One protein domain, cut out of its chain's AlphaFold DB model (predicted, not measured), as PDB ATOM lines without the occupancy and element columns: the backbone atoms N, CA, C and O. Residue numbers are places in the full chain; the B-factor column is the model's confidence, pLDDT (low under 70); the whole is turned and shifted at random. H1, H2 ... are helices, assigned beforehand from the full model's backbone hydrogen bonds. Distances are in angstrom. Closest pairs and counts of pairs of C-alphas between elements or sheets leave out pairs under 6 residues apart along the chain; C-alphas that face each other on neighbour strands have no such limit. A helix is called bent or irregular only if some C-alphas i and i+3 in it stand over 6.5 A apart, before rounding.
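AT A GLANCE: This is residues 21 to 116 of the 202 residues of an uncharacterized protein of Gammaproteobacteria bacterium (UniProt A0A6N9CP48). H2 and H3 pack on the later part of long helix H1, and arm H4a of bent H4 packs on both. Residues 21 to 34 of H1 and 109 to 116 of H4b stick out. The printed part has 96 residues with four named helices, H1 to H4 in chain order, and no named strand; the class is all helix, and the whole is loose, radius of gyration of the C-alphas 16.8 A, spans 64 by 25 by 21 A.

IN THESE COORDINATES: Find C-alpha 21 at (36.588, 22.372, 48.552); H1, residues 21 to 53, runs 47.7 A. H2 is 56 to 68, H3 72 to 84. H4, one helix by its hydrogen bonds, is bent, C-alphas 95 and 98 lying 9.4 A apart. Its arms are H4a, 88 to 95, and irregular H4b, C-alphas 99 to 102 spanning 6.9 A, from 98 to C-alpha 116 at (16.887, -30.798, 18.508).

HOW THE PARTS SIT: See hairpin H1 and H2 touch, through H1's residues 43 to 51 alone; closest are C-alphas 51 and 59, 4.9 A. Each O i to N i+4 pair is within hydrogen-bond range in H1 and H4a, 8 of 9 in H2 and H3, 13 of 15 in H4b.

THE WHOLE: No cut; links are tight; pLDDT is under 70 at 69 to 73 and 98 to 107.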
ATOM      1  N   GLY A  21      36.391  23.748  49.018       81.81
ATOM      2  CA  GLY A  21      36.588  22.372  48.552       81.81
ATOM      3  C   GLY A  21      35.573  21.377  49.129       81.81
ATOM      4  O   GLY A  21      35.164  20.444  48.442       81.81
ATOM      5  N   LEU A  22      35.118  21.578  50.373       82.38
ATOM      6  CA  LEU A  22      34.058  20.758  50.965       82.38
ATOM      7  C   LEU A  22      32.709  20.993  50.274       82.38
ATOM      8  O   LEU A  22      32.010  20.025  49.979       82.38
ATOM      9  N   LYS A  23      32.348  22.254  50.008       80.50
ATOM     10  CA  LYS A  23      31.117  22.609  49.285       80.50
ATOM     11  C   LYS A  23      31.110  22.007  47.882       80.50
ATOM     12  O   LYS A  23      30.182  21.276  47.549       80.50
ATOM     13  N   GLU A  24      32.180  22.216  47.117       74.81
ATOM     14  CA  GLU A  24      32.323  21.659  45.767       74.81
ATOM     15  C   GLU A  24      32.293  20.124  45.771       74.81
ATOM     16  O   GLU A  24      31.613  19.510  44.950       74.81
ATOM     17  N   GLY A  25      32.979  19.486  46.725       85.06
ATOM     18  CA  GLY A  25      32.985  18.031  46.857       85.06
ATOM     19  C   GLY A  25      31.608  17.450  47.195       85.06
ATOM     20  O   GLY A  25      31.231  16.414  46.646       85.06
ATOM     21  N   ILE A  26      30.838  18.115  48.063       86.19
ATOM     22  CA  ILE A  26      29.463  17.712  48.392       86.19
ATOM     23  C   ILE A  26      28.553  17.879  47.177       86.19
ATOM     24  O   ILE A  26      27.800  16.960  46.864       86.19
ATOM     25  N   GLU A  27      28.627  19.012  46.478       80.56
ATOM     26  CA  GLU A  27      27.807  19.263  45.291       80.56
ATOM     27  C   GLU A  27      28.092  18.238  44.187       80.56
ATOM     28  O   GLU A  27      27.167  17.598  43.680       80.56
ATOM     29  N   GLN A  28      29.367  18.001  43.870       76.44
ATOM     30  CA  GLN A  28      29.762  17.012  42.866       76.44
ATOM     31  C   GLN A  28      29.380  15.588  43.291       76.44
ATOM     32  O   GLN A  28      28.800  14.839  42.503       76.44
ATOM     33  N   GLY A  29      29.653  15.215  44.545       85.12
ATOM     34  CA  GLY A  29      29.318  13.895  45.080       85.12
ATOM     35  C   GLY A  29      27.814  13.622  45.088       85.12
ATOM     36  O   GLY A  29      27.386  12.515  44.756       85.12
ATOM     37  N   TRP A  30      27.000  14.633  45.402       84.12
ATOM     38  CA  TRP A  30      25.543  14.528  45.391       84.12
ATOM     39  C   TRP A  30      24.996  14.320  43.978       84.12
ATOM     40  O   TRP A  30      24.200  13.407  43.757       84.12
ATOM     41  N   VAL A  31      25.472  15.103  43.005       80.81
ATOM     42  CA  VAL A  31      25.063  14.974  41.597       80.81
ATOM     43  C   VAL A  31      25.447  13.603  41.035       80.81
ATOM     44  O   VAL A  31      24.614  12.940  40.410       80.81
ATOM     45  N   ILE A  32      26.674  13.140  41.290       79.31
ATOM     46  CA  ILE A  32      27.144  11.825  40.833       79.31
ATOM     47  C   ILE A  32      26.319  10.706  41.481       79.31
ATOM     48  O   ILE A  32      25.818   9.828  40.778       79.31
ATOM     49  N   GLY A  33      26.137  10.754  42.804       85.12
ATOM     50  CA  GLY A  33      25.414   9.725  43.549       85.12
ATOM     51  C   GLY A  33      23.947   9.605  43.136       85.12
ATOM     52  O   GLY A  33      23.455   8.494  42.936       85.12
ATOM     53  N   LEU A  34      23.254  10.733  42.946       82.00
ATOM     54  CA  LEU A  34      21.870  10.727  42.466       82.00
ATOM     55  C   LEU A  34      21.749  10.173  41.050       82.00
ATOM     56  O   LEU A  34      20.861   9.360  40.791       82.00
ATOM     57  N   THR A  35      22.646  10.577  40.153       81.12
ATOM     58  CA  THR A  35      22.628  10.119  38.758       81.12
ATOM     59  C   THR A  35      22.851   8.608  38.685       81.12
ATOM     60  O   THR A  35      22.041   7.888  38.102       81.12
ATOM     61  N   GLN A  36      23.878   8.098  39.370       80.44
ATOM     62  CA  GLN A  36      24.175   6.663  39.414       80.44
ATOM     63  C   GLN A  36      23.048   5.854  40.066       80.44
ATOM     64  O   GLN A  36      22.663   4.805  39.549       80.44
ATOM     65  N   GLY A  37      22.497   6.336  41.184       84.75
ATOM     66  CA  GLY A  37      21.392   5.666  41.871       84.75
ATOM     67  C   GLY A  37      20.136   5.575  41.002       84.75
ATOM     68  O   GLY A  37      19.489   4.528  40.951       84.75
ATOM     69  N   PHE A  38      19.821   6.644  40.268       84.38
ATOM     70  CA  PHE A  38      18.690   6.671  39.347       84.38
ATOM     71  C   PHE A  38      18.875   5.693  38.178       84.38
ATOM     72  O   PHE A  38      17.980   4.894  37.896       84.38
ATOM     73  N   GLU A  39      20.050   5.682  37.545       83.94
ATOM     74  CA  GLU A  39      20.363   4.745  36.459       83.94
ATOM     75  C   GLU A  39      20.319   3.282  36.918       83.94
ATOM     76  O   GLU A  39      19.757   2.425  36.230       83.94
ATOM     77  N   GLN A  40      20.877   2.977  38.093       84.94
ATOM     78  CA  GLN A  40      20.838   1.625  38.658       84.94
ATOM     79  C   GLN A  40      19.402   1.168  38.928       84.94
ATOM     80  O   GLN A  40      19.045   0.038  38.583       84.94
ATOM     81  N   ALA A  41      18.562   2.042  39.489       86.81
ATOM     82  CA  ALA A  41      17.155   1.741  39.730       86.81
ATOM     83  C   ALA A  41      16.394   1.466  38.421       86.81
ATOM     84  O   ALA A  41      15.624   0.505  38.341       86.81
ATOM     85  N   GLN A  42      16.644   2.258  37.372       88.06
ATOM     86  CA  GLN A  42      16.050   2.036  36.051       88.06
ATOM     87  C   GLN A  42      16.477   0.697  35.446       88.06
ATOM     88  O   GLN A  42      15.620  -0.070  35.009       88.06
ATOM     89  N   ARG A  43      17.775   0.365  35.480       88.50
ATOM     90  CA  ARG A  43      18.283  -0.934  35.007       88.50
ATOM     91  C   ARG A  43      17.583  -2.083  35.724       88.50
ATOM     92  O   ARG A  43      17.024  -2.956  35.071       88.50
ATOM     93  N   GLN A  44      17.539  -2.064  37.056       90.75
ATOM     94  CA  GLN A  44      16.873  -3.117  37.831       90.75
ATOM     95  C   GLN A  44      15.393  -3.271  37.462       90.75
ATOM     96  O   GLN A  44      14.903  -4.397  37.342       90.75
ATOM     97  N   MET A  45      14.690  -2.158  37.238       93.69
ATOM     98  CA  MET A  45      13.296  -2.192  36.800       93.69
ATOM     99  C   MET A  45      13.150  -2.844  35.421       93.69
ATOM    100  O   MET A  45      12.325  -3.746  35.269       93.69
ATOM    101  N   LEU A  46      13.973  -2.455  34.445       91.00
ATOM    102  CA  LEU A  46      13.954  -3.026  33.094       91.00
ATOM    103  C   LEU A  46      14.239  -4.531  33.110       91.00
ATOM    104  O   LEU A  46      13.524  -5.300  32.472       91.00
ATOM    105  N   LEU A  47      15.225  -4.974  33.897       92.19
ATOM    106  CA  LEU A  47      15.544  -6.398  34.049       92.19
ATOM    107  C   LEU A  47      14.382  -7.175  34.666       92.19
ATOM    108  O   LEU A  47      14.053  -8.276  34.220       92.19
ATOM    109  N   ARG A  48      13.712  -6.594  35.665       94.44
ATOM    110  CA  ARG A  48      12.508  -7.187  36.249       94.44
ATOM    111  C   ARG A  48      11.380  -7.288  35.222       94.44
ATOM    112  O   ARG A  48      10.727  -8.325  35.154       94.44
ATOM    113  N   GLN A  49      11.141  -6.241  34.435       94.56
ATOM    114  CA  GLN A  49      10.105  -6.240  33.401       94.56
ATOM    115  C   GLN A  49      10.406  -7.259  32.296       94.56
ATOM    116  O   GLN A  49       9.527  -8.044  31.948       94.56
ATOM    117  N   ALA A  50      11.650  -7.317  31.815       92.12
ATOM    118  CA  ALA A  50      12.089  -8.303  30.832       92.12
ATOM    119  C   ALA A  50      11.916  -9.739  31.353       92.12
ATOM    120  O   ALA A  50      11.419 -10.601  30.630       92.12
ATOM    121  N   ARG A  51      12.233  -9.978  32.634       94.06
ATOM    122  CA  ARG A  51      12.046 -11.285  33.280       94.06
ATOM    123  C   ARG A  51      10.585 -11.707  33.343       94.06
ATOM    124  O   ARG A  51      10.283 -12.880  33.156       94.06
ATOM    125  N   LEU A  52       9.701 -10.767  33.670       94.12
ATOM    126  CA  LEU A  52       8.271 -11.035  33.819       94.12
ATOM    127  C   LEU A  52       7.571 -11.222  32.474       94.12
ATOM    128  O   LEU A  52       6.664 -12.042  32.385       94.12
ATOM    129  N   LYS A  53       7.960 -10.451  31.453       94.81
ATOM    130  CA  LYS A  53       7.310 -10.491  30.141       94.81
ATOM    131  C   LYS A  53       7.834 -11.618  29.252       94.81
ATOM    132  O   LYS A  53       7.051 -12.190  28.501       94.81
ATOM    133  N   PHE A  54       9.131 -11.913  29.314       90.69
ATOM    134  CA  PHE A  54       9.777 -12.842  28.389       90.69
ATOM    135  C   PHE A  54      10.271 -14.093  29.113       90.69
ATOM    136  O   PHE A  54       9.653 -15.138  28.966       90.69
ATOM    137  N   ASP A  55      11.337 -13.984  29.910       88.69
ATOM    138  CA  ASP A  55      11.847 -15.032  30.804       88.69
ATOM    139  C   ASP A  55      13.126 -14.555  31.525       88.69
ATOM    140  O   ASP A  55      13.672 -13.478  31.265       88.69
ATOM    141  N   VAL A  56      13.629 -15.381  32.449       90.62
ATOM    142  CA  VAL A  56      14.876 -15.110  33.185       90.62
ATOM    143  C   VAL A  56      16.089 -14.971  32.263       90.62
ATOM    144  O   VAL A  56      16.930 -14.110  32.502       90.62
ATOM    145  N   ARG A  57      16.143 -15.747  31.177       86.94
ATOM    146  CA  ARG A  57      17.283 -15.780  30.257       86.94
ATOM    147  C   ARG A  57      17.394 -14.473  29.470       86.94
ATOM    148  O   ARG A  57      18.483 -13.934  29.304       86.94
ATOM    149  N   THR A  58      16.259 -13.934  29.037       87.69
ATOM    150  CA  THR A  58      16.143 -12.637  28.368       87.69
ATOM    151  C   THR A  58      16.604 -11.519  29.295       87.69
ATOM    152  O   THR A  58      17.348 -10.640  28.870       87.69
ATOM    153  N   ALA A  59      16.207 -11.560  30.569       90.50
ATOM    154  CA  ALA A  59      16.627 -10.566  31.552       90.50
ATOM    155  C   ALA A  59      18.132 -10.622  31.840       90.50
ATOM    156  O   ALA A  59      18.791  -9.587  31.828       90.50
ATOM    157  N   GLU A  60      18.700 -11.808  32.062       90.12
ATOM    158  CA  GLU A  60      20.147 -11.974  32.260       90.12
ATOM    159  C   GLU A  60      20.934 -11.426  31.067       90.12
ATOM    160  O   GLU A  60      21.877 -10.654  31.239       90.12
ATOM    161  N   ARG A  61      20.474 -11.724  29.848       85.69
ATOM    162  CA  ARG A  61      21.117 -11.242  28.626       85.69
ATOM    163  C   ARG A  61      21.002  -9.733  28.446       85.69
ATOM    164  O   ARG A  61      21.978  -9.078  28.088       85.69
ATOM    165  N   LEU A  62      19.832  -9.170  28.736       88.00
ATOM    166  CA  LEU A  62      19.628  -7.726  28.717       88.00
ATOM    167  C   LEU A  62      20.541  -7.028  29.736       88.00
ATOM    168  O   LEU A  62      21.067  -5.961  29.445       88.00
ATOM    169  N   SER A  63      20.781  -7.643  30.898       88.81
ATOM    170  CA  SER A  63      21.705  -7.124  31.918       88.81
ATOM    171  C   SER A  63      23.124  -6.982  31.381       88.81
ATOM    172  O   SER A  63      23.728  -5.917  31.509       88.81
ATOM    173  N   GLU A  64      23.639  -8.023  30.719       85.75
ATOM    174  CA  GLU A  64      24.959  -7.974  30.084       85.75
ATOM    175  C   GLU A  64      25.056  -6.828  29.072       85.75
ATOM    176  O   GLU A  64      26.037  -6.088  29.058       85.75
ATOM    177  N   MET A  65      24.010  -6.633  28.271       81.69
ATOM    178  CA  MET A  65      23.975  -5.598  27.240       81.69
ATOM    179  C   MET A  65      23.894  -4.187  27.823       81.69
ATOM    180  O   MET A  65      24.639  -3.305  27.399       81.69
ATOM    181  N   LEU A  66      23.048  -3.980  28.835       81.19
ATOM    182  CA  LEU A  66      22.930  -2.699  29.529       81.19
ATOM    183  C   LEU A  66      24.239  -2.314  30.232       81.19
ATOM    184  O   LEU A  66      24.567  -1.131  30.322       81.19
ATOM    185  N   ASN A  67      25.029  -3.284  30.698       78.25
ATOM    186  CA  ASN A  67      26.349  -3.028  31.284       78.25
ATOM    187  C   ASN A  67      27.374  -2.506  30.267       78.25
ATOM    188  O   ASN A  67      28.306  -1.812  30.661       78.25
ATOM    189  N   LEU A  68      27.175  -2.774  28.974       70.56
ATOM    190  CA  LEU A  68      27.999  -2.231  27.892       70.56
ATOM    191  C   LEU A  68      27.529  -0.841  27.425       70.56
ATOM    192  O   LEU A  68      28.255  -0.161  26.701       70.56
ATOM    193  N   THR A  69      26.334  -0.396  27.828       63.16
ATOM    194  CA  THR A  69      25.755   0.890  27.414       63.16
ATOM    195  C   THR A  69      25.967   1.959  28.492       63.16
ATOM    196  O   THR A  69      25.465   1.847  29.611       63.16
ATOM    197  N   ALA A  70      26.705   3.020  28.151       55.78
ATOM    198  CA  ALA A  70      27.040   4.125  29.060       55.78
ATOM    199  C   ALA A  70      26.077   5.332  28.975       55.78
ATOM    200  O   ALA A  70      26.346   6.369  29.572       55.78
ATOM    201  N   LEU A  71      24.985   5.238  28.206       60.91
ATOM    202  CA  LEU A  71      24.128   6.385  27.888       60.91
ATOM    203  C   LEU A  71      22.741   6.276  28.550       60.91
ATOM    204  O   LEU A  71      22.003   5.339  28.240       60.91
ATOM    205  N   PRO A  72      22.325   7.259  29.375       64.94
ATOM    206  CA  PRO A  72      21.007   7.284  30.024       64.94
ATOM    207  C   PRO A  72      19.818   7.220  29.055       64.94
ATOM    208  O   PRO A  72      18.790   6.624  29.367       64.94
ATOM    209  N   ALA A  73      19.956   7.798  27.855       69.38
ATOM    210  CA  ALA A  73      18.912   7.778  26.828       69.38
ATOM    211  C   ALA A  73      18.577   6.351  26.353       69.38
ATOM    212  O   ALA A  73      17.414   6.053  26.085       69.38
ATOM    213  N   ALA A  74      19.564   5.450  26.346       75.38
ATOM    214  CA  ALA A  74      19.374   4.069  25.916       75.38
ATOM    215  C   ALA A  74      18.437   3.290  26.856       75.38
ATOM    216  O   ALA A  74      17.665   2.452  26.401       75.38
ATOM    217  N   LEU A  75      18.432   3.594  28.162       82.12
ATOM    218  CA  LEU A  75      17.545   2.921  29.122       82.12
ATOM    219  C   LEU A  75      16.068   3.202  28.834       82.12
ATOM    220  O   LEU A  75      15.225   2.320  29.003       82.12
ATOM    221  N   ARG A  76      15.751   4.414  28.370       84.00
ATOM    222  CA  ARG A  76      14.384   4.785  27.997       84.00
ATOM    223  C   ARG A  76      13.913   4.010  26.769       84.00
ATOM    224  O   ARG A  76      12.842   3.419  26.813       84.00
ATOM    225  N   GLU A  77      14.734   3.954  25.725       85.19
ATOM    226  CA  GLU A  77      14.420   3.222  24.489       85.19
ATOM    227  C   GLU A  77      14.280   1.713  24.725       85.19
ATOM    228  O   GLU A  77      13.410   1.060  24.142       85.19
ATOM    229  N   VAL A  78      15.094   1.153  25.625       87.12
ATOM    230  CA  VAL A  78      14.944  -0.234  26.081       87.12
ATOM    231  C   VAL A  78      13.624  -0.416  26.823       87.12
ATOM    232  O   VAL A  78      12.942  -1.411  26.593       87.12
ATOM    233  N   GLY A  79      13.224   0.539  27.666       87.00
ATOM    234  CA  GLY A  79      11.918   0.532  28.331       87.00
ATOM    235  C   GLY A  79      10.745   0.513  27.355       87.00
ATOM    236  O   GLY A  79       9.861  -0.335  27.484       87.00
ATOM    237  N   ASP A  80      10.774   1.378  26.344       90.00
ATOM    238  CA  ASP A  80       9.753   1.407  25.292       90.00
ATOM    239  C   ASP A  80       9.753   0.080  24.506       90.00
ATOM    240  O   ASP A  80       8.708  -0.541  24.299       90.00
ATOM    241  N   SER A  81      10.936  -0.453  24.183       88.94
ATOM    242  CA  SER A  81      11.087  -1.742  23.490       88.94
ATOM    243  C   SER A  81      10.572  -2.926  24.314       88.94
ATOM    244  O   SER A  81       9.970  -3.847  23.763       88.94
ATOM    245  N   VAL A  82      10.745  -2.919  25.641       90.06
ATOM    246  CA  VAL A  82      10.176  -3.946  26.529       90.06
ATOM    247  C   VAL A  82       8.656  -3.970  26.406       90.06
ATOM    248  O   VAL A  82       8.071  -5.049  26.477       90.06
ATOM    249  N   ILE A  83       8.002  -2.827  26.189       90.44
ATOM    250  CA  ILE A  83       6.550  -2.750  25.989       90.44
ATOM    251  C   ILE A  83       6.175  -3.239  24.585       90.44
ATOM    252  O   ILE A  83       5.281  -4.077  24.462       90.44
ATOM    253  N   GLU A  84       6.882  -2.773  23.557       90.06
ATOM    254  CA  GLU A  84       6.539  -2.991  22.146       90.06
ATOM    255  C   GLU A  84       6.854  -4.402  21.625       90.06
ATOM    256  O   GLU A  84       6.072  -4.956  20.856       90.06
ATOM    257  N   CYS A  85       7.974  -5.005  22.033       87.19
ATOM    258  CA  CYS A  85       8.431  -6.270  21.456       87.19
ATOM    259  C   CYS A  85       7.517  -7.445  21.824       87.19
ATOM    260  O   CYS A  85       7.071  -7.590  22.967       87.19
ATOM    261  N   SER A  86       7.285  -8.331  20.860       89.00
ATOM    262  CA  SER A  86       6.455  -9.529  21.011       89.00
ATOM    263  C   SER A  86       7.207 -10.704  21.646       89.00
ATOM    264  O   SER A  86       6.587 -11.617  22.189       89.00
ATOM    265  N   SER A  87       8.543 -10.676  21.618       86.75
ATOM    266  CA  SER A  87       9.405 -11.717  22.185       86.75
ATOM    267  C   SER A  87      10.688 -11.146  22.792       86.75
ATOM    268  O   SER A  87      11.131 -10.054  22.432       86.75
ATOM    269  N   GLY A  88      11.318 -11.915  23.687       84.06
ATOM    270  CA  GLY A  88      12.597 -11.532  24.291       84.06
ATOM    271  C   GLY A  88      13.722 -11.430  23.260       84.06
ATOM    272  O   GLY A  88      14.564 -10.543  23.351       84.06
ATOM    273  N   LEU A  89      13.690 -12.273  22.223       83.19
ATOM    274  CA  LEU A  89      14.637 -12.216  21.107       83.19
ATOM    275  C   LEU A  89      14.542 -10.878  20.357       83.19
ATOM    276  O   LEU A  89      15.559 -10.245  20.093       83.19
ATOM    277  N   GLU A  90      13.321 -10.439  20.042       85.06
ATOM    278  CA  GLU A  90      13.072  -9.169  19.354       85.06
ATOM    279  C   GLU A  90      13.578  -7.976  20.179       85.06
ATOM    280  O   GLU A  90      14.257  -7.102  19.639       85.06
ATOM    281  N   LEU A  91      13.338  -7.990  21.497       87.56
ATOM    282  CA  LEU A  91      13.863  -6.983  22.423       87.56
ATOM    283  C   LEU A  91      15.395  -6.916  22.388       87.56
ATOM    284  O   LEU A  91      15.966  -5.830  22.288       87.56
ATOM    285  N   LEU A  92      16.068  -8.065  22.485       84.81
ATOM    286  CA  LEU A  92      17.531  -8.128  22.514       84.81
ATOM    287  C   LEU A  92      18.140  -7.667  21.183       84.81
ATOM    288  O   LEU A  92      19.102  -6.905  21.184       84.81
ATOM    289  N   ILE A  93      17.550  -8.058  20.050       80.94
ATOM    290  CA  ILE A  93      17.988  -7.601  18.723       80.94
ATOM    291  C   ILE A  93      17.857  -6.081  18.615       80.94
ATOM    292  O   ILE A  93      18.805  -5.404  18.220       80.94
ATOM    293  N   ARG A  94      16.702  -5.535  19.007       83.25
ATOM    294  CA  ARG A  94      16.441  -4.094  18.944       83.25
ATOM    295  C   ARG A  94      17.378  -3.303  19.852       83.25
ATOM    296  O   ARG A  94      17.880  -2.263  19.443       83.25
ATOM    297  N   THR A  95      17.673  -3.833  21.038       83.00
ATOM    298  CA  THR A  95      18.604  -3.216  21.994       83.00
ATOM    299  C   THR A  95      20.063  -3.251  21.504       83.00
ATOM    300  O   THR A  95      20.838  -2.367  21.853       83.00
ATOM    301  N   LEU A  96      20.455  -4.232  20.677       74.62
ATOM    302  CA  LEU A  96      21.807  -4.326  20.091       74.62
ATOM    303  C   LEU A  96      22.005  -3.478  18.823       74.62
ATOM    304  O   LEU A  96      23.147  -3.277  18.399       74.62
ATOM    305  N   GLY A  97      20.929  -3.007  18.188       73.12
ATOM    306  CA  GLY A  97      21.014  -2.276  16.922       73.12
ATOM    307  C   GLY A  97      21.763  -3.063  15.833       73.12
ATOM    308  O   GLY A  97      21.581  -4.270  15.670       73.12
ATOM    309  N   GLU A  98      22.639  -2.396  15.076       59.84
ATOM    310  CA  GLU A  98      23.366  -2.998  13.942       59.84
ATOM    311  C   GLU A  98      24.353  -4.111  14.342       59.84
ATOM    312  O   GLU A  98      24.621  -5.010  13.542       59.84
ATOM    313  N   GLN A  99      24.843  -4.109  15.587       59.09
ATOM    314  CA  GLN A  99      25.744  -5.147  16.104       59.09
ATOM    315  C   GLN A  99      25.010  -6.461  16.430       59.09
ATOM    316  O   GLN A  99      25.649  -7.499  16.597       59.09
ATOM    317  N   GLY A 100      23.671  -6.452  16.473       58.22
ATOM    318  CA  GLY A 100      22.844  -7.603  16.847       58.22
ATOM    319  C   GLY A 100      22.749  -8.721  15.806       58.22
ATOM    320  O   GLY A 100      22.323  -9.821  16.148       58.22
ATOM    321  N   LYS A 101      23.167  -8.488  14.552       61.75
ATOM    322  CA  LYS A 101      23.021  -9.477  13.464       61.75
ATOM    323  C   LYS A 101      23.823 -10.760  13.699       61.75
ATOM    324  O   LYS A 101      23.287 -11.847  13.520       61.75
ATOM    325  N   HIS A 102      25.070 -10.642  14.155       60.56
ATOM    326  CA  HIS A 102      25.914 -11.806  14.458       60.56
ATOM    327  C   HIS A 102      25.326 -12.650  15.601       60.56
ATOM    328  O   HIS A 102      25.247 -13.872  15.523       60.56
ATOM    329  N   TRP A 103      24.835 -11.981  16.644       61.84
ATOM    330  CA  TRP A 103      24.213 -12.631  17.795       61.84
ATOM    331  C   TRP A 103      22.889 -13.312  17.431       61.84
ATOM    332  O   TRP A 103      22.594 -14.389  17.943       61.84
ATOM    333  N   GLN A 104      22.107 -12.732  16.514       64.38
ATOM    334  CA  GLN A 104      20.872 -13.336  16.010       64.38
ATOM    335  C   GLN A 104      21.136 -14.696  15.347       64.38
ATOM    336  O   GLN A 104      20.415 -15.656  15.616       64.38
ATOM    337  N   GLU A 105      22.165 -14.794  14.506       68.44
ATOM    338  CA  GLU A 105      22.531 -16.042  13.828       68.44
ATOM    339  C   GLU A 105      23.001 -17.109  14.823       68.44
ATOM    340  O   GLU A 105      22.519 -18.247  14.789       68.44
ATOM    341  N   GLU A 106      23.872 -16.735  15.765       68.94
ATOM    342  CA  GLU A 106      24.343 -17.632  16.823       68.94
ATOM    343  C   GLU A 106      23.199 -18.136  17.711       68.94
ATOM    344  O   GLU A 106      23.148 -19.319  18.050       68.94
ATOM    345  N   TRP A 107      22.241 -17.277  18.059       68.00
ATOM    346  CA  TRP A 107      21.109 -17.656  18.905       68.00
ATOM    347  C   TRP A 107      20.088 -18.526  18.194       68.00
ATOM    348  O   TRP A 107      19.574 -19.468  18.797       68.00
ATOM    349  N   VAL A 108      19.802 -18.258  16.919       75.38
ATOM    350  CA  VAL A 108      18.949 -19.141  16.114       75.38
ATOM    351  C   VAL A 108      19.600 -20.519  15.989       75.38
ATOM    352  O   VAL A 108      18.920 -21.539  16.137       75.38
ATOM    353  N   ALA A 109      20.918 -20.569  15.781       74.12
ATOM    354  CA  ALA A 109      21.663 -21.822  15.750       74.12
ATOM    355  C   ALA A 109      21.614 -22.554  17.103       74.12
ATOM    356  O   ALA A 109      21.362 -23.760  17.141       74.12
ATOM    357  N   GLU A 110      21.794 -21.835  18.210       73.56
ATOM    358  CA  GLU A 110      21.772 -22.407  19.556       73.56
ATOM    359  C   GLU A 110      20.383 -22.908  19.963       73.56
ATOM    360  O   GLU A 110      20.242 -24.034  20.441       73.56
ATOM    361  N   GLY A 111      19.333 -22.125  19.703       75.44
ATOM    362  CA  GLY A 111      17.950 -22.537  19.933       75.44
ATOM    363  C   GLY A 111      17.586 -23.782  19.125       75.44
ATOM    364  O   GLY A 111      16.960 -24.705  19.647       75.44
ATOM    365  N   ARG A 112      18.053 -23.864  17.871       76.75
ATOM    366  CA  ARG A 112      17.873 -25.052  17.030       76.75
ATOM    367  C   ARG A 112      18.618 -26.270  17.578       76.75
ATOM    368  O   ARG A 112      18.049 -27.359  17.567       76.75
ATOM    369  N   ARG A 113      19.863 -26.106  18.046       78.75
ATOM    370  CA  ARG A 113      20.645 -27.193  18.661       78.75
ATOM    371  C   ARG A 113      19.967 -27.727  19.915       78.75
ATOM    372  O   ARG A 113      19.743 -28.930  20.003       78.75
ATOM    373  N   SER A 114      19.602 -26.835  20.830       73.44
ATOM    374  CA  SER A 114      18.949 -27.204  22.087       73.44
ATOM    375  C   SER A 114      17.606 -27.899  21.843       73.44
ATOM    376  O   SER A 114      17.383 -29.011  22.323       73.44
ATOM    377  N   GLY A 115      16.750 -27.330  20.985       81.94
ATOM    378  CA  GLY A 115      15.461 -27.940  20.647       81.94
ATOM    379  C   GLY A 115      15.593 -29.313  19.979       81.94
ATOM    380  O   GLY A 115      14.818 -30.224  20.274       81.94
ATOM    381  N   LEU A 116      16.595 -29.496  19.109       86.31
ATOM    382  CA  LEU A 116      16.887 -30.798  18.508       86.31
ATOM    383  C   LEU A 116      17.352 -31.812  19.558       86.31
ATOM    384  O   LEU A 116      16.889 -32.950  19.539       86.31
TER     385      LEU A 116